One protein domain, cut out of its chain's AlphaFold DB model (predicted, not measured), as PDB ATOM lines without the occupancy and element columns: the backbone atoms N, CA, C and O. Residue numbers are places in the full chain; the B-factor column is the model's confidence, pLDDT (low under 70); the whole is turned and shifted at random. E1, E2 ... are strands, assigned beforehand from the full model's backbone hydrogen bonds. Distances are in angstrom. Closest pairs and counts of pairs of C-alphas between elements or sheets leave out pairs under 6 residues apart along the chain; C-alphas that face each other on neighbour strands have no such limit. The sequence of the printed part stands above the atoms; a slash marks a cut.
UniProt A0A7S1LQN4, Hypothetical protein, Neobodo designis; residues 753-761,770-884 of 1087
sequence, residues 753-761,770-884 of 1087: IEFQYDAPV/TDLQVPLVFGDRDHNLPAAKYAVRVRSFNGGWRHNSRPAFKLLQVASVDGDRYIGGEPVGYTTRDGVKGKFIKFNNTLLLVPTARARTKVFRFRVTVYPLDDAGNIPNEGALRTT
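This is residues 753 to 761 and 770 to 884 of the 1087 residues of the protein "Hypothetical protein" of Neobodo designis (UniProt A0A7S1LQN4). Two small, strongly twisted antiparallel sheets make two walls only partly face to face, E2-E8-E4-E5 curled like part of a barrel and E6-E7-E3-E9 across from it. E1 lies at the open side between E9 and E2. The printed part has 124 residues, no named helix and nine strands, E1 to E9 along the chain; the class is all strand, though under half of the residues, 58, are in named strands. It is compact, with a radius of gyration of the C-alphas of 15.2 A and spans of 43 by 38 by 29 A.

Find C-alpha 753 at (31.355, -10.276, -40.584), where E1 runs to 757. Past the cut come E2, 771 to 775, and E3, 790 to 796. E4, 810 to 818, spans 20.5 A and bends by 71 degrees at 815; E5 is 821 to 827. Then find E6, 831 to 833, E7, 836 to 841, and E8, 846 to 851. E9, 859 to 868, spans 27.3 A, bends by 51 degrees at 862 and ends at (29.509, -26.005, -43.845).

In the curled sheet, look for N 774 and O 848, 2.9 A, between E2 and E8; N 812 and O 847, 2.8 A, between E8 and E4; and N 813 and O 826, 2.7 A, in the hairpin E4 and E5. In the other sheet, the pairs within hydrogen-bond range include N 831 and O 838, 2.9 A, in the hairpin E6 and E7; N 841 and O 792, 2.9 A, between E7 and E3; and N 793 and O 865, 2.8 A, between E3 and E9. The closest C-alphas of E4 and E7, Gln 813 and Ile 841, are 7.8 A apart. E1 pairs with no named strand; it and E9 are near each other, with 6 pairs of C-alphas within 10 A.

C-alphas 761 and 878 are the two farthest apart, 44.6 A. Residues 762 to 769 are not printed, a gap of 12.2 A between C-alphas 761 and 770. The links E2 to E3 and E3 to E4 are long. Mean pLDDT of the printed part is 71.4, with 56 residues under 70, among them 796 to 808.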
ATOM      1  N   ILE A 753      32.032 -10.017 -41.859       69.75
ATOM      2  CA  ILE A 753      31.355 -10.276 -40.584       69.75
ATOM      3  C   ILE A 753      31.961  -9.324 -39.560       69.75
ATOM      4  O   ILE A 753      33.181  -9.317 -39.351       69.75
ATOM      5  N   GLU A 754      31.121  -8.502 -38.944       68.50
ATOM      6  CA  GLU A 754      31.524  -7.579 -37.890       68.50
ATOM      7  C   GLU A 754      31.112  -8.132 -36.523       68.50
ATOM      8  O   GLU A 754      29.977  -8.537 -36.311       68.50
ATOM      9  N   PHE A 755      32.060  -8.159 -35.594       64.56
ATOM     10  CA  PHE A 755      31.882  -8.567 -34.211       64.56
ATOM     11  C   PHE A 755      32.030  -7.332 -33.349       64.56
ATOM     12  O   PHE A 755      33.027  -6.615 -33.458       64.56
ATOM     13  N   GLN A 756      31.071  -7.113 -32.461       59.69
ATOM     14  CA  GLN A 756      31.148  -6.052 -31.471       59.69
ATOM     15  C   GLN A 756      31.298  -6.653 -30.078       59.69
ATOM     16  O   GLN A 756      30.466  -7.466 -29.671       59.69
ATOM     17  N   TYR A 757      32.326  -6.241 -29.340       60.19
ATOM     18  CA  TYR A 757      32.553  -6.681 -27.965       60.19
ATOM     19  C   TYR A 757      32.217  -5.572 -26.967       60.19
ATOM     20  O   TYR A 757      32.731  -4.460 -27.069       60.19
ATOM     21  N   ASP A 758      31.377  -5.882 -25.982       50.97
ATOM     22  CA  ASP A 758      31.244  -5.079 -24.767       50.97
ATOM     23  C   ASP A 758      32.402  -5.442 -23.845       50.97
ATOM     24  O   ASP A 758      32.329  -6.421 -23.110       50.97
ATOM     25  N   ALA A 759      33.500  -4.697 -23.894       52.38
ATOM     26  CA  ALA A 759      34.437  -4.718 -22.781       52.38
ATOM     27  C   ALA A 759      34.293  -3.388 -22.043       52.38
ATOM     28  O   ALA A 759      34.754  -2.368 -22.574       52.38
ATOM     29  N   PRO A 760      33.700  -3.355 -20.833       46.44
ATOM     30  CA  PRO A 760      34.159  -2.376 -19.866       46.44
ATOM     31  C   PRO A 760      35.663  -2.615 -19.726       46.44
ATOM     32  O   PRO A 760      36.095  -3.739 -19.466       46.44
ATOM     33  N   VAL A 761      36.475  -1.590 -19.973       45.75
ATOM     34  CA  VAL A 761      37.889  -1.629 -19.598       45.75
ATOM     35  C   VAL A 761      37.890  -1.706 -18.077       45.75
ATOM     36  O   VAL A 761      37.852  -0.691 -17.390       45.75
ATOM     37  N   THR A 770      48.739  -8.401 -18.269       53.88
ATOM     38  CA  THR A 770      47.497  -9.126 -18.546       53.88
ATOM     39  C   THR A 770      47.038  -8.865 -19.979       53.88
ATOM     40  O   THR A 770      47.030  -7.731 -20.444       53.88
ATOM     41  N   ASP A 771      46.691  -9.908 -20.728       60.00
ATOM     42  CA  ASP A 771      46.102  -9.777 -22.064       60.00
ATOM     43  C   ASP A 771      44.591  -9.464 -21.931       60.00
ATOM     44  O   ASP A 771      43.895 -10.098 -21.137       60.00
ATOM     45  N   LEU A 772      44.054  -8.520 -22.718       66.06
ATOM     46  CA  LEU A 772      42.610  -8.285 -22.843       66.06
ATOM     47  C   LEU A 772      41.958  -9.520 -23.472       66.06
ATOM     48  O   LEU A 772      42.349  -9.953 -24.558       66.06
ATOM     49  N   GLN A 773      40.940 -10.062 -22.813       64.88
ATOM     50  CA  GLN A 773      40.223 -11.241 -23.285       64.88
ATOM     51  C   GLN A 773      38.950 -10.823 -24.021       64.88
ATOM     52  O   GLN A 773      38.038 -10.257 -23.424       64.88
ATOM     53  N   VAL A 774      38.881 -11.102 -25.321       69.31
ATOM     54  CA  VAL A 774      37.705 -10.813 -26.146       69.31
ATOM     55  C   VAL A 774      37.018 -12.132 -26.508       69.31
ATOM     56  O   VAL A 774      37.580 -12.900 -27.296       69.31
ATOM     57  N   PRO A 775      35.825 -12.435 -25.966       67.19
ATOM     58  CA  PRO A 775      35.074 -13.609 -26.386       67.19
ATOM     59  C   PRO A 775      34.650 -13.462 -27.844       67.19
ATOM     60  O   PRO A 775      33.971 -12.511 -28.228       67.19
ATOM     61  N   LEU A 776      35.074 -14.414 -28.676       65.38
ATOM     62  CA  LEU A 776      34.649 -14.476 -30.066       65.38
ATOM     63  C   LEU A 776      33.338 -15.255 -30.142       65.38
ATOM     64  O   LEU A 776      33.338 -16.458 -30.396       65.38
ATOM     65  N   VAL A 777      32.220 -14.567 -29.924       62.94
ATOM     66  CA  VAL A 777      30.890 -15.152 -30.128       62.94
ATOM     67  C   VAL A 777      30.530 -15.013 -31.604       62.94
ATOM     68  O   VAL A 777      30.199 -13.931 -32.081       62.94
ATOM     69  N   PHE A 778      30.622 -16.112 -32.350       60.09
ATOM     70  CA  PHE A 778      30.167 -16.209 -33.743       60.09
ATOM     71  C   PHE A 778      28.652 -16.369 -33.787       60.09
ATOM     72  O   PHE A 778      28.122 -17.418 -34.131       60.09
ATOM     73  N   GLY A 779      27.969 -15.293 -33.423       52.09
ATOM     74  CA  GLY A 779      26.537 -15.128 -33.577       52.09
ATOM     75  C   GLY A 779      26.303 -13.682 -33.948       52.09
ATOM     76  O   GLY A 779      26.295 -12.814 -33.082       52.09
ATOM     77  N   ASP A 780      26.177 -13.405 -35.239       45.47
ATOM     78  CA  ASP A 780      25.516 -12.166 -35.610       45.47
ATOM     79  C   ASP A 780      24.042 -12.314 -35.216       45.47
ATOM     80  O   ASP A 780      23.443 -13.364 -35.484       45.47
ATOM     81  N   ARG A 781      23.464 -11.278 -34.598       47.03
ATOM     82  CA  ARG A 781      22.017 -11.199 -34.346       47.03
ATOM     83  C   ARG A 781      21.223 -11.385 -35.644       47.03
ATOM     84  O   ARG A 781      20.103 -11.881 -35.574       47.03
ATOM     85  N   ASP A 782      21.839 -11.086 -36.793       47.25
ATOM     86  CA  ASP A 782      21.191 -11.136 -38.104       47.25
ATOM     87  C   ASP A 782      21.576 -12.352 -38.977       47.25
ATOM     88  O   ASP A 782      20.840 -12.680 -39.904       47.25
ATOM     89  N   HIS A 783      22.679 -13.070 -38.697       53.47
ATOM     90  CA  HIS A 783      23.178 -14.143 -39.592       53.47
ATOM     91  C   HIS A 783      23.083 -15.572 -39.035       53.47
ATOM     92  O   HIS A 783      23.452 -16.495 -39.758       53.47
ATOM     93  N   ASN A 784      22.589 -15.774 -37.801       55.31
ATOM     94  CA  ASN A 784      22.123 -17.057 -37.235       55.31
ATOM     95  C   ASN A 784      22.842 -18.322 -37.761       55.31
ATOM     96  O   ASN A 784      22.204 -19.301 -38.144       55.31
ATOM     97  N   LEU A 785      24.180 -18.324 -37.801       63.47
ATOM     98  CA  LEU A 785      24.939 -19.509 -38.195       63.47
ATOM     99  C   LEU A 785      24.825 -20.502 -37.032       63.47
ATOM    100  O   LEU A 785      25.442 -20.264 -35.992       63.47
ATOM    101  N   PRO A 786      24.050 -21.599 -37.139       70.19
ATOM    102  CA  PRO A 786      23.903 -22.517 -36.025       70.19
ATOM    103  C   PRO A 786      25.269 -23.160 -35.806       70.19
ATOM    104  O   PRO A 786      25.816 -23.761 -36.732       70.19
ATOM    105  N   ALA A 787      25.828 -23.042 -34.600       66.12
ATOM    106  CA  ALA A 787      27.167 -23.545 -34.279       66.12
ATOM    107  C   ALA A 787      27.367 -25.030 -34.650       66.12
ATOM    108  O   ALA A 787      28.484 -25.453 -34.933       66.12
ATOM    109  N   ALA A 788      26.280 -25.809 -34.696       76.62
ATOM    110  CA  ALA A 788      26.278 -27.213 -35.101       76.62
ATOM    111  C   ALA A 788      26.530 -27.445 -36.606       76.62
ATOM    112  O   ALA A 788      26.953 -28.531 -36.979       76.62
ATOM    113  N   LYS A 789      26.293 -26.451 -37.471       85.62
ATOM    114  CA  LYS A 789      26.335 -26.606 -38.939       85.62
ATOM    115  C   LYS A 789      27.600 -26.063 -39.596       85.62
ATOM    116  O   LYS A 789      27.725 -26.141 -40.815       85.62
ATOM    117  N   TYR A 790      28.533 -25.493 -38.832       86.44
ATOM    118  CA  TYR A 790      29.703 -24.831 -39.406       86.44
ATOM    119  C   TYR A 790      30.992 -25.101 -38.627       86.44
ATOM    120  O   TYR A 790      31.012 -25.142 -37.401       86.44
ATOM    121  N   ALA A 791      32.111 -25.208 -39.346       87.69
ATOM    122  CA  ALA A 791      33.458 -25.147 -38.791       87.69
ATOM    123  C   ALA A 791      34.161 -23.864 -39.246       87.69
ATOM    124  O   ALA A 791      34.274 -23.585 -40.441       87.69
ATOM    125  N   VAL A 792      34.677 -23.083 -38.294       87.81
ATOM    126  CA  VAL A 792      35.374 -21.819 -38.576       87.81
ATOM    127  C   VAL A 792      36.869 -22.018 -38.410       87.81
ATOM    128  O   VAL A 792      37.360 -22.287 -37.315       87.81
ATOM    129  N   ARG A 793      37.610 -21.851 -39.502       90.19
ATOM    130  CA  ARG A 793      39.071 -21.922 -39.521       90.19
ATOM    131  C   ARG A 793      39.673 -20.530 -39.626       90.19
ATOM    132  O   ARG A 793      39.453 -19.832 -40.617       90.19
ATOM    133  N   VAL A 794      40.536 -20.159 -38.685       86.38
ATOM    134  CA  VAL A 794      41.381 -18.965 -38.823       86.38
ATOM    135  C   VAL A 794      42.539 -19.301 -39.745       86.38
ATOM    136  O   VAL A 794      43.406 -20.110 -39.419       86.38
ATOM    137  N   ARG A 795      42.527 -18.708 -40.941       72.75
ATOM    138  CA  ARG A 795      43.503 -19.022 -41.993       72.75
ATOM    139  C   ARG A 795      44.851 -18.374 -41.700       72.75
ATOM    140  O   ARG A 795      45.898 -18.987 -41.866       72.75
ATOM    141  N   SER A 796      44.792 -17.129 -41.250       66.56
ATOM    142  CA  SER A 796      45.919 -16.377 -40.732       66.56
ATOM    143  C   SER A 796      45.394 -15.203 -39.918       66.56
ATOM    144  O   SER A 796      44.419 -14.544 -40.294       66.56
ATOM    145  N   PHE A 797      46.081 -14.901 -38.819       64.62
ATOM    146  CA  PHE A 797      46.045 -13.556 -38.275       64.62
ATOM    147  C   PHE A 797      46.842 -12.692 -39.227       64.62
ATOM    148  O   PHE A 797      48.061 -12.576 -39.122       64.62
ATOM    149  N   ASN A 798      46.149 -12.106 -40.194       52.16
ATOM    150  CA  ASN A 798      46.698 -10.970 -40.900       52.16
ATOM    151  C   ASN A 798      46.532  -9.773 -39.963       52.16
ATOM    152  O   ASN A 798      45.718  -8.894 -40.229       52.16
ATOM    153  N   GLY A 799      47.246  -9.787 -38.827       50.56
ATOM    154  CA  GLY A 799      47.456  -8.569 -38.060       50.56
ATOM    155  C   GLY A 799      47.983  -7.591 -39.087       50.56
ATOM    156  O   GLY A 799      49.008  -7.887 -39.705       50.56
ATOM    157  N   GLY A 800      47.189  -6.571 -39.423       46.38
ATOM    158  CA  GLY A 800      47.533  -5.661 -40.505       46.38
ATOM    159  C   GLY A 800      49.001  -5.305 -40.335       46.38
ATOM    160  O   GLY A 800      49.403  -4.946 -39.230       46.38
ATOM    161  N   TRP A 801      49.807  -5.507 -41.380       41.25
ATOM    162  CA  TRP A 801      51.261  -5.289 -41.393       41.25
ATOM    163  C   TRP A 801      51.607  -3.795 -41.251       41.25
ATOM    164  O   TRP A 801      52.496  -3.269 -41.915       41.25
ATOM    165  N   ARG A 802      50.849  -3.067 -40.435       46.00
ATOM    166  CA  ARG A 802      50.944  -1.633 -40.256       46.00
ATOM    167  C   ARG A 802      52.118  -1.273 -39.342       46.00
ATOM    168  O   ARG A 802      52.676  -0.200 -39.532       46.00
ATOM    169  N   HIS A 803      52.601  -2.179 -38.473       39.12
ATOM    170  CA  HIS A 803      53.739  -1.914 -37.575       39.12
ATOM    171  C   HIS A 803      54.650  -3.144 -37.367       39.12
ATOM    172  O   HIS A 803      54.178  -4.271 -37.265       39.12
ATOM    173  N   ASN A 804      55.967  -2.918 -37.292       35.25
ATOM    174  CA  ASN A 804      57.054  -3.916 -37.352       35.25
ATOM    175  C   ASN A 804      57.177  -4.899 -36.164       35.25
ATOM    176  O   ASN A 804      58.203  -5.565 -36.036       35.25
ATOM    177  N   SER A 805      56.171  -5.041 -35.304       40.31
ATOM    178  CA  SER A 805      56.122  -6.121 -34.317       40.31
ATOM    179  C   SER A 805      55.007  -7.077 -34.712       40.31
ATOM    180  O   SER A 805      53.851  -6.678 -34.770       40.31
ATOM    181  N   ARG A 806      55.340  -8.339 -35.026       48.53
ATOM    182  CA  ARG A 806      54.334  -9.397 -35.206       48.53
ATOM    183  C   ARG A 806      53.537  -9.477 -33.901       48.53
ATOM    184  O   ARG A 806      54.111  -9.942 -32.915       48.53
ATOM    185  N   PRO A 807      52.272  -9.032 -33.839       51.81
ATOM    186  CA  PRO A 807      51.519  -9.160 -32.610       51.81
ATOM    187  C   PRO A 807      51.245 -10.648 -32.432       51.81
ATOM    188  O   PRO A 807      50.691 -11.299 -33.324       51.81
ATOM    189  N   ALA A 808      51.663 -11.207 -31.302       58.59
ATOM    190  CA  ALA A 808      51.319 -12.570 -30.940       58.59
ATOM    191  C   ALA A 808      49.881 -12.585 -30.405       58.59
ATOM    192  O   ALA A 808      49.668 -12.784 -29.215       58.59
ATOM    193  N   PHE A 809      48.892 -12.344 -31.273       70.31
ATOM    194  CA  PHE A 809      47.504 -12.648 -30.929       70.31
ATOM    195  C   PHE A 809      47.428 -14.133 -30.580       70.31
ATOM    196  O   PHE A 809      47.846 -14.990 -31.373       70.31
ATOM    197  N   LYS A 810      46.908 -14.440 -29.395       79.50
ATOM    198  CA  LYS A 810      46.654 -15.817 -28.983       79.50
ATOM    199  C   LYS A 810      45.155 -16.043 -29.051       79.50
ATOM    200  O   LYS A 810      44.371 -15.259 -28.534       79.50
ATOM    201  N   LEU A 811      44.756 -17.114 -29.719       84.44
ATOM    202  CA  LEU A 811      43.427 -17.670 -29.517       84.44
ATOM    203  C   LEU A 811      43.556 -18.661 -28.377       84.44
ATOM    204  O   LEU A 811      44.431 -19.523 -28.460       84.44
ATOM    205  N   LEU A 812      42.717 -18.551 -27.359       84.88
ATOM    206  CA  LEU A 812      42.595 -19.554 -26.313       84.88
ATOM    207  C   LEU A 812      41.276 -20.293 -26.465       84.88
ATOM    208  O   LEU A 812      40.232 -19.689 -26.686       84.88
ATOM    209  N   GLN A 813      41.329 -21.608 -26.331       85.75
ATOM    210  CA  GLN A 813      40.174 -22.448 -26.115       85.75
ATOM    211  C   GLN A 813      39.885 -22.454 -24.611       85.75
ATOM    212  O   GLN A 813      40.643 -23.046 -23.850       85.75
ATOM    213  N   VAL A 814      38.819 -21.784 -24.185       82.56
ATOM    214  CA  VAL A 814      38.363 -21.738 -22.791       82.56
ATOM    215  C   VAL A 814      38.162 -23.157 -22.275       82.56
ATOM    216  O   VAL A 814      37.348 -23.907 -22.828       82.56
ATOM    217  N   ALA A 815      38.913 -23.501 -21.231       78.38
ATOM    218  CA  ALA A 815      38.824 -24.780 -20.538       78.38
ATOM    219  C   ALA A 815      37.955 -24.673 -19.276       78.38
ATOM    220  O   ALA A 815      37.231 -25.614 -18.962       78.38
ATOM    221  N   SER A 816      37.980 -23.523 -18.593       76.56
ATOM    222  CA  SER A 816      37.182 -23.269 -17.392       76.56
ATOM    223  C   SER A 816      36.712 -21.814 -17.307       76.56
ATOM    224  O   SER A 816      37.406 -20.881 -17.722       76.56
ATOM    225  N   VAL A 817      35.511 -21.640 -16.757       76.00
ATOM    226  CA  VAL A 817      34.910 -20.346 -16.418       76.00
ATOM    227  C   VAL A 817      34.569 -20.388 -14.928       76.00
ATOM    228  O   VAL A 817      34.042 -21.395 -14.461       76.00
ATOM    229  N   ASP A 818      34.890 -19.328 -14.195       72.75
ATOM    230  CA  ASP A 818      34.487 -19.109 -12.804       72.75
ATOM    231  C   ASP A 818      33.610 -17.857 -12.747       72.75
ATOM    232  O   ASP A 818      34.086 -16.727 -12.897       72.75
ATOM    233  N   GLY A 819      32.298 -18.066 -12.640       80.12
ATOM    234  CA  GLY A 819      31.308 -17.005 -12.832       80.12
ATOM    235  C   GLY A 819      31.425 -16.366 -14.221       80.12
ATOM    236  O   GLY A 819      31.386 -17.062 -15.231       80.12
ATOM    237  N   ASP A 820      31.610 -15.044 -14.263       65.31
ATOM    238  CA  ASP A 820      31.819 -14.275 -15.500       65.31
ATOM    239  C   ASP A 820      33.305 -14.154 -15.896       65.31
ATOM    240  O   ASP A 820      33.657 -13.445 -16.843       65.31
ATOM    241  N   ARG A 821      34.214 -14.807 -15.156       59.53
ATOM    242  CA  ARG A 821      35.661 -14.728 -15.383       59.53
ATOM    243  C   ARG A 821      36.185 -16.000 -16.031       59.53
ATOM    244  O   ARG A 821      35.971 -17.112 -15.561       59.53
ATOM    245  N   TYR A 822      36.966 -15.834 -17.088       68.00
ATOM    246  CA  TYR A 822      37.685 -16.933 -17.715       68.00
ATOM    247  C   TYR A 822      39.033 -17.133 -17.008       68.00
ATOM    248  O   TYR A 822      39.916 -16.276 -17.089       68.00
ATOM    249  N   ILE A 823      39.187 -18.257 -16.303       67.31
ATOM    250  CA  ILE A 823      40.377 -18.541 -15.476       67.31
ATOM    251  C   ILE A 823      41.476 -19.259 -16.268       67.31
ATOM    252  O   ILE A 823      42.657 -19.116 -15.958       67.31
ATOM    253  N   GLY A 824      41.123 -20.000 -17.321       72.31
ATOM    254  CA  GLY A 824      42.110 -20.758 -18.082       72.31
ATOM    255  C   GLY A 824      41.636 -21.186 -19.464       72.31
ATOM    256  O   GLY A 824      40.452 -21.433 -19.714       72.31
ATOM    257  N   GLY A 825      42.591 -21.299 -20.383       79.50
ATOM    258  CA  GLY A 825      42.347 -21.832 -21.712       79.50
ATOM    259  C   GLY A 825      43.631 -22.244 -22.415       79.50
ATOM    260  O   GLY A 825      44.678 -21.624 -22.244       79.50
ATOM    261  N   GLU A 826      43.532 -23.287 -23.230       85.69
ATOM    262  CA  GLU A 826      44.649 -23.806 -24.016       85.69
ATOM    263  C   GLU A 826      44.808 -22.999 -25.310       85.69
ATOM    264  O   GLU A 826      43.808 -22.724 -25.980       85.69
ATOM    265  N   PRO A 827      46.025 -22.621 -25.732       85.06
ATOM    266  CA  PRO A 827      46.228 -21.995 -27.031       85.06
ATOM    267  C   PRO A 827      45.624 -22.836 -28.160       85.06
ATOM    268  O   PRO A 827      45.916 -24.023 -28.288       85.06
ATOM    269  N   VAL A 828      44.821 -22.222 -29.036       86.06
ATOM    270  CA  VAL A 828      44.277 -22.896 -30.223       86.06
ATOM    271  C   VAL A 828      45.440 -23.232 -31.158       86.06
ATOM    272  O   VAL A 828      45.959 -22.387 -31.909       86.06
ATOM    273  N   GLY A 829      45.876 -24.485 -31.061       86.12
ATOM    274  CA  GLY A 829      46.888 -25.095 -31.905       86.12
ATOM    275  C   GLY A 829      46.387 -25.330 -33.328       86.12
ATOM    276  O   GLY A 829      45.211 -25.165 -33.649       86.12
ATOM    277  N   TYR A 830      47.310 -25.712 -34.211       85.88
ATOM    278  CA  TYR A 830      46.931 -26.235 -35.519       85.88
ATOM    279  C   TYR A 830      46.417 -27.660 -35.344       85.88
ATOM    280  O   TYR A 830      47.189 -28.549 -34.998       85.88
ATOM    281  N   THR A 831      45.139 -27.872 -35.625       89.56
ATOM    282  CA  THR A 831      44.514 -29.193 -35.651       89.56
ATOM    283  C   THR A 831      44.121 -29.553 -37.081       89.56
ATOM    284  O   THR A 831      44.056 -28.695 -37.967       89.56
ATOM    285  N   THR A 832      43.915 -30.841 -37.327       88.94
ATOM    286  CA  THR A 832      43.320 -31.329 -38.571       88.94
ATOM    287  C   THR A 832      41.895 -31.746 -38.249       88.94
ATOM    288  O   THR A 832      41.696 -32.578 -37.370       88.94
ATOM    289  N   ARG A 833      40.920 -31.158 -38.939       89.62
ATOM    290  CA  ARG A 833      39.519 -31.586 -38.910       89.62
ATOM    291  C   ARG A 833      39.163 -32.027 -40.320       89.62
ATOM    292  O   ARG A 833      39.323 -31.228 -41.240       89.62
ATOM    293  N   ASP A 834      38.793 -33.295 -40.477       91.31
ATOM    294  CA  ASP A 834      38.335 -33.879 -41.745       91.31
ATOM    295  C   ASP A 834      39.307 -33.590 -42.908       91.31
ATOM    296  O   ASP A 834      38.971 -32.992 -43.924       91.31
ATOM    297  N   GLY A 835      40.595 -33.885 -42.691       86.69
ATOM    298  CA  GLY A 835      41.666 -33.644 -43.670       86.69
ATOM    299  C   GLY A 835      42.105 -32.178 -43.834       86.69
ATOM    300  O   GLY A 835      43.163 -31.907 -44.408       86.69
ATOM    301  N   VAL A 836      41.375 -31.208 -43.277       84.00
ATOM    302  CA  VAL A 836      41.722 -29.784 -43.351       84.00
ATOM    303  C   VAL A 836      42.549 -29.368 -42.134       84.00
ATOM    304  O   VAL A 836      42.048 -29.287 -41.016       84.00
ATOM    305  N   LYS A 837      43.823 -29.018 -42.348       86.06
ATOM    306  CA  LYS A 837      44.696 -28.458 -41.301       86.06
ATOM    307  C   LYS A 837      44.423 -26.962 -41.073       86.06
ATOM    308  O   LYS A 837      44.332 -26.181 -42.030       86.06
ATOM    309  N   GLY A 838      44.325 -26.532 -39.813       85.88
ATOM    310  CA  GLY A 838      44.127 -25.129 -39.438       85.88
ATOM    311  C   GLY A 838      43.890 -24.894 -37.947       85.88
ATOM    312  O   GLY A 838      43.855 -25.828 -37.160       85.88
ATOM    313  N   LYS A 839      43.724 -23.628 -37.554       89.75
ATOM    314  CA  LYS A 839      43.254 -23.263 -36.210       89.75
ATOM    315  C   LYS A 839      41.735 -23.158 -36.237       89.75
ATOM    316  O   LYS A 839      41.209 -22.196 -36.803       89.75
ATOM    317  N   PHE A 840      41.044 -24.155 -35.702       89.06
ATOM    318  CA  PHE A 840      39.583 -24.178 -35.670       89.06
ATOM    319  C   PHE A 840      39.061 -23.543 -34.382       89.06
ATOM    320  O   PHE A 840      39.554 -23.842 -33.299       89.06
ATOM    321  N   ILE A 841      38.081 -22.655 -34.516       87.88
ATOM    322  CA  ILE A 841      37.411 -21.978 -33.399       87.88
ATOM    323  C   ILE A 841      36.222 -22.841 -32.957       87.88
ATOM    324  O   ILE A 841      35.500 -23.362 -33.810       87.88
ATOM    325  N   LYS A 842      35.978 -22.954 -31.644       83.81
ATOM    326  CA  LYS A 842      34.687 -23.447 -31.130       83.81
ATOM    327  C   LYS A 842      33.827 -22.244 -30.756       83.81
ATOM    328  O   LYS A 842      34.241 -21.446 -29.920       83.81
ATOM    329  N   PHE A 843      32.644 -22.150 -31.362       71.62
ATOM    330  CA  PHE A 843      31.753 -20.981 -31.345       71.62
ATOM    331  C   PHE A 843      31.475 -20.380 -29.955       71.62
ATOM    332  O   PHE A 843      31.306 -19.171 -29.867       71.62
ATOM    333  N   ASN A 844      31.507 -21.186 -28.886       72.31
ATOM    334  CA  ASN A 844      31.199 -20.738 -27.519       72.31
ATOM    335  C   ASN A 844      32.381 -20.828 -26.536       72.31
ATOM    336  O   ASN A 844      32.244 -20.444 -25.381       72.31
ATOM    337  N   ASN A 845      33.549 -21.311 -26.974       80.19
ATOM    338  CA  ASN A 845      34.677 -21.592 -26.076       80.19
ATOM    339  C   ASN A 845      35.988 -20.994 -26.588       80.19
ATOM    340  O   ASN A 845      37.047 -21.512 -26.250       80.19
ATOM    341  N   THR A 846      35.975 -19.970 -27.439       81.19
ATOM    342  CA  THR A 846      37.219 -19.375 -27.944       81.19
ATOM    343  C   THR A 846      37.329 -17.896 -27.583       81.19
ATOM    344  O   THR A 846      36.498 -17.080 -27.975       81.19
ATOM    345  N   LEU A 847      38.401 -17.555 -26.868       81.50
ATOM    346  CA  LEU A 847      38.801 -16.188 -26.544       81.50
ATOM    347  C   LEU A 847      39.903 -15.730 -27.493       81.50
ATOM    348  O   LEU A 847      40.837 -16.477 -27.794       81.50
ATOM    349  N   LEU A 848      39.832 -14.476 -27.916       82.56
ATOM    350  CA  LEU A 848      40.943 -13.759 -28.516       82.56
ATOM    351  C   LEU A 848      41.655 -12.962 -27.422       82.56
ATOM    352  O   LEU A 848      41.091 -12.016 -26.880       82.56
ATOM    353  N   LEU A 849      42.896 -13.334 -27.117       78.75
ATOM    354  CA  LEU A 849      43.775 -12.550 -26.259       78.75
ATOM    355  C   LEU A 849      44.459 -11.454 -27.072       78.75
ATOM    356  O   LEU A 849      45.200 -11.723 -28.027       78.75
ATOM    357  N   VAL A 850      44.217 -10.217 -26.659       74.44
ATOM    358  CA  VAL A 850      44.815  -9.004 -27.204       74.44
ATOM    359  C   VAL A 850      45.781  -8.442 -26.158       74.44
ATOM    360  O   VAL A 850      45.333  -8.036 -25.090       74.44
ATOM    361  N   PRO A 851      47.093  -8.359 -26.433       68.12
ATOM    362  CA  PRO A 851      48.045  -7.801 -25.477       68.12
ATOM    363  C   PRO A 851      47.658  -6.391 -25.022       68.12
ATOM    364  O   PRO A 851      47.361  -5.543 -25.865       68.12
ATOM    365  N   THR A 852      47.700  -6.111 -23.715       60.25
ATOM    366  CA  THR A 852      47.307  -4.811 -23.119       60.25
ATOM    367  C   THR A 852      48.054  -3.621 -23.703       60.25
ATOM    368  O   THR A 852      47.444  -2.580 -23.937       60.25
ATOM    369  N   ALA A 853      49.328  -3.791 -24.072       56.69
ATOM    370  CA  ALA A 853      50.110  -2.778 -24.794       56.69
ATOM    371  C   ALA A 853      49.457  -2.315 -26.118       56.69
ATOM    372  O   ALA A 853      49.830  -1.289 -26.680       56.69
ATOM    373  N   ARG A 854      48.491  -3.084 -26.635       56.25
ATOM    374  CA  ARG A 854      47.688  -2.817 -27.832       56.25
ATOM    375  C   ARG A 854      46.178  -2.905 -27.559       56.25
ATOM    376  O   ARG A 854      45.414  -2.766 -28.504       56.25
ATOM    377  N   ALA A 855      45.709  -3.059 -26.317       52.75
ATOM    378  CA  ALA A 855      44.273  -2.985 -25.994       52.75
ATOM    379  C   ALA A 855      43.663  -1.606 -26.317       52.75
ATOM    380  O   ALA A 855      42.447  -1.471 -26.384       52.75
ATOM    381  N   ARG A 856      44.513  -0.603 -26.590       52.81
ATOM    382  CA  ARG A 856      44.123   0.680 -27.188       52.81
ATOM    383  C   ARG A 856      43.678   0.572 -28.646       52.81
ATOM    384  O   ARG A 856      42.869   1.378 -29.069       52.81
ATOM    385  N   THR A 857      44.153  -0.411 -29.424       55.03
ATOM    386  CA  THR A 857      43.637  -0.611 -30.791       55.03
ATOM    387  C   THR A 857      42.201  -1.123 -30.725       55.03
ATOM    388  O   THR A 857      41.950  -2.245 -30.303       55.03
ATOM    389  N   LYS A 858      41.253  -0.285 -31.149       64.69
ATOM    390  CA  LYS A 858      39.807  -0.497 -30.955       64.69
ATOM    391  C   LYS A 858      39.149  -1.330 -32.058       64.69
ATOM    392  O   LYS A 858      37.952  -1.618 -31.996       64.69
ATOM    393  N   VAL A 859      39.925  -1.700 -33.086       67.38
ATOM    394  CA  VAL A 859      39.477  -2.479 -34.246       67.38
ATOM    395  C   VAL A 859      40.530  -3.508 -34.670       67.38
ATOM    396  O   VAL A 859      41.631  -3.151 -35.088       67.38
ATOM    397  N   PHE A 860      40.167  -4.792 -34.675       73.88
ATOM    398  CA  PHE A 860      41.011  -5.883 -35.180       73.88
ATOM    399  C   PHE A 860      40.433  -6.461 -36.463       73.88
ATOM    400  O   PHE A 860      39.220  -6.578 -36.607       73.88
ATOM    401  N   ARG A 861      41.297  -6.852 -37.407       77.25
ATOM    402  CA  ARG A 861      40.875  -7.483 -38.664       77.25
ATOM    403  C   ARG A 861      41.622  -8.791 -38.883       77.25
ATOM    404  O   ARG A 861      42.847  -8.815 -38.828       77.25
ATOM    405  N   PHE A 862      40.906  -9.871 -39.179       78.75
ATOM    406  CA  PHE A 862      41.507 -11.148 -39.582       78.75
ATOM    407  C   PHE A 862      40.623 -11.889 -40.590       78.75
ATOM    408  O   PHE A 862      39.500 -11.481 -40.877       78.75
ATOM    409  N   ARG A 863      41.157 -12.948 -41.211       82.38
ATOM    410  CA  ARG A 863      40.435 -13.733 -42.223       82.38
ATOM    411  C   ARG A 863      40.064 -15.098 -41.663       82.38
ATOM    412  O   ARG A 863      40.942 -15.842 -41.215       82.38
ATOM    413  N   VAL A 864      38.789 -15.449 -41.776       85.12
ATOM    414  CA  VAL A 864      38.284 -16.780 -41.427       85.12
ATOM    415  C   VAL A 864      37.736 -17.476 -42.662       85.12
ATOM    416  O   VAL A 864      37.224 -16.838 -43.579       85.12
ATOM    417  N   THR A 865      37.874 -18.793 -42.708       87.44
ATOM    418  CA  THR A 865      37.205 -19.648 -43.685       87.44
ATOM    419  C   THR A 865      36.152 -20.451 -42.942       87.44
ATOM    420  O   THR A 865      36.495 -21.173 -42.009       87.44
ATOM    421  N   VAL A 866      34.897 -20.310 -43.350       87.81
ATOM    422  CA  VAL A 866      33.769 -21.061 -42.802       87.81
ATOM    423  C   VAL A 866      33.487 -22.230 -43.732       87.81
ATOM    424  O   VAL A 866      33.362 -22.054 -44.947       87.81
ATOM    425  N   TYR A 867      33.433 -23.415 -43.142       89.12
ATOM    426  CA  TYR A 867      33.094 -24.667 -43.795       89.12
ATOM    427  C   TYR A 867      31.700 -25.083 -43.326       89.12
ATOM    428  O   TYR A 867      31.518 -25.184 -42.111       89.12
ATOM    429  N   PRO A 868      30.725 -25.300 -44.224       87.94
ATOM    430  CA  PRO A 868      29.509 -26.005 -43.845       87.94
ATOM    431  C   PRO A 868      29.878 -27.432 -43.431       87.94
ATOM    432  O   PRO A 868      30.752 -28.050 -44.043       87.94
ATOM    433  N   LEU A 869      29.247 -27.908 -42.366       88.44
ATOM    434  CA  LEU A 869      29.328 -29.287 -41.911       88.44
ATOM    435  C   LEU A 869      28.152 -30.067 -42.499       88.44
ATOM    436  O   LEU A 869      27.063 -29.510 -42.649       88.44
ATOM    437  N   ASP A 870      28.385 -31.328 -42.844       89.25
ATOM    438  CA  ASP A 870      27.303 -32.262 -43.150       89.25
ATOM    439  C   ASP A 870      26.496 -32.615 -41.884       89.25
ATOM    440  O   ASP A 870      26.835 -32.204 -40.770       89.25
ATOM    441  N   ASP A 871      25.417 -33.384 -42.045       88.44
ATOM    442  CA  ASP A 871      24.572 -33.815 -40.921       88.44
ATOM    443  C   ASP A 871      25.335 -34.683 -39.899       88.44
ATOM    444  O   ASP A 871      24.916 -34.799 -38.748       88.44
ATOM    445  N   ALA A 872      26.478 -35.257 -40.293       88.69
ATOM    446  CA  ALA A 872      27.377 -36.004 -39.418       88.69
ATOM    447  C   ALA A 872      28.426 -35.109 -38.722       88.69
ATOM    448  O   ALA A 872      29.227 -35.600 -37.926       88.69
ATOM    449  N   GLY A 873      28.422 -33.797 -38.979       88.75
ATOM    450  CA  GLY A 873      29.350 -32.840 -38.386       88.75
ATOM    451  C   GLY A 873      30.739 -32.812 -39.033       88.75
ATOM    452  O   GLY A 873      31.647 -32.198 -38.455       88.75
ATOM    453  N   ASN A 874      30.921 -33.428 -40.205       92.00
ATOM    454  CA  ASN A 874      32.182 -33.459 -40.944       92.00
ATOM    455  C   ASN A 874      32.229 -32.365 -42.017       92.00
ATOM    456  O   ASN A 874      31.211 -31.951 -42.571       92.00
ATOM    457  N   ILE A 875      33.430 -31.890 -42.341       90.06
ATOM    458  CA  ILE A 875      33.665 -31.055 -43.521       90.06
ATOM    459  C   ILE A 875      33.598 -31.970 -44.758       90.06
ATOM    460  O   ILE A 875      34.415 -32.887 -44.856       90.06
ATOM    461  N   PRO A 876      32.686 -31.738 -45.724       88.00
ATOM    462  CA  PRO A 876      32.553 -32.619 -46.882       88.00
ATOM    463  C   PRO A 876      33.854 -32.650 -47.700       88.00
ATOM    464  O   PRO A 876      34.415 -31.598 -48.023       88.00
ATOM    465  N   ASN A 877      34.329 -33.859 -48.023       72.94
ATOM    466  CA  ASN A 877      35.714 -34.104 -48.448       72.94
ATOM    467  C   ASN A 877      36.130 -33.480 -49.791       72.94
ATOM    468  O   ASN A 877      37.324 -33.353 -50.025       72.94
ATOM    469  N   GLU A 878      35.222 -33.004 -50.642       60.12
ATOM    470  CA  GLU A 878      35.562 -32.286 -51.876       60.12
ATOM    471  C   GLU A 878      34.337 -31.491 -52.361       60.12
ATOM    472  O   GLU A 878      33.213 -31.981 -52.327       60.12
ATOM    473  N   GLY A 879      34.522 -30.232 -52.770       58.28
ATOM    474  CA  GLY A 879      33.446 -29.406 -53.347       58.28
ATOM    475  C   GLY A 879      32.568 -28.617 -52.365       58.28
ATOM    476  O   GLY A 879      31.790 -27.776 -52.814       58.28
ATOM    477  N   ALA A 880      32.720 -28.792 -51.047       59.72
ATOM    478  CA  ALA A 880      31.989 -27.981 -50.070       59.72
ATOM    479  C   ALA A 880      32.257 -26.480 -50.283       59.72
ATOM    480  O   ALA A 880      33.414 -26.034 -50.317       59.72
ATOM    481  N   LEU A 881      31.180 -25.700 -50.408       69.38
ATOM    482  CA  LEU A 881      31.220 -24.248 -50.560       69.38
ATOM    483  C   LEU A 881      31.882 -23.614 -49.332       69.38
ATOM    484  O   LEU A 881      31.245 -23.318 -48.324       69.38
ATOM    485  N   ARG A 882      33.196 -23.403 -49.405       84.00
ATOM    486  CA  ARG A 882      33.930 -22.648 -48.391       84.00
ATOM    487  C   ARG A 882      33.728 -21.161 -48.636       84.00
ATOM    488  O   ARG A 882      34.062 -20.654 -49.709       84.00
ATOM    489  N   THR A 883      33.283 -20.445 -47.614       80.94
ATOM    490  CA  THR A 883      33.170 -18.984 -47.685       80.94
ATOM    491  C   THR A 883      34.278 -18.364 -46.852       80.94
ATOM    492  O   THR A 883      34.534 -18.771 -45.718       80.94
ATOM    493  N   THR A 884      35.018 -17.422 -47.437       81.06
ATOM    494  CA  THR A 884      36.045 -16.674 -46.704       81.06
ATOM    495  C   THR A 884      35.468 -15.335 -46.300       81.06
ATOM    496  O   THR A 884      35.084 -14.561 -47.168       81.06
TER     497      THR A 884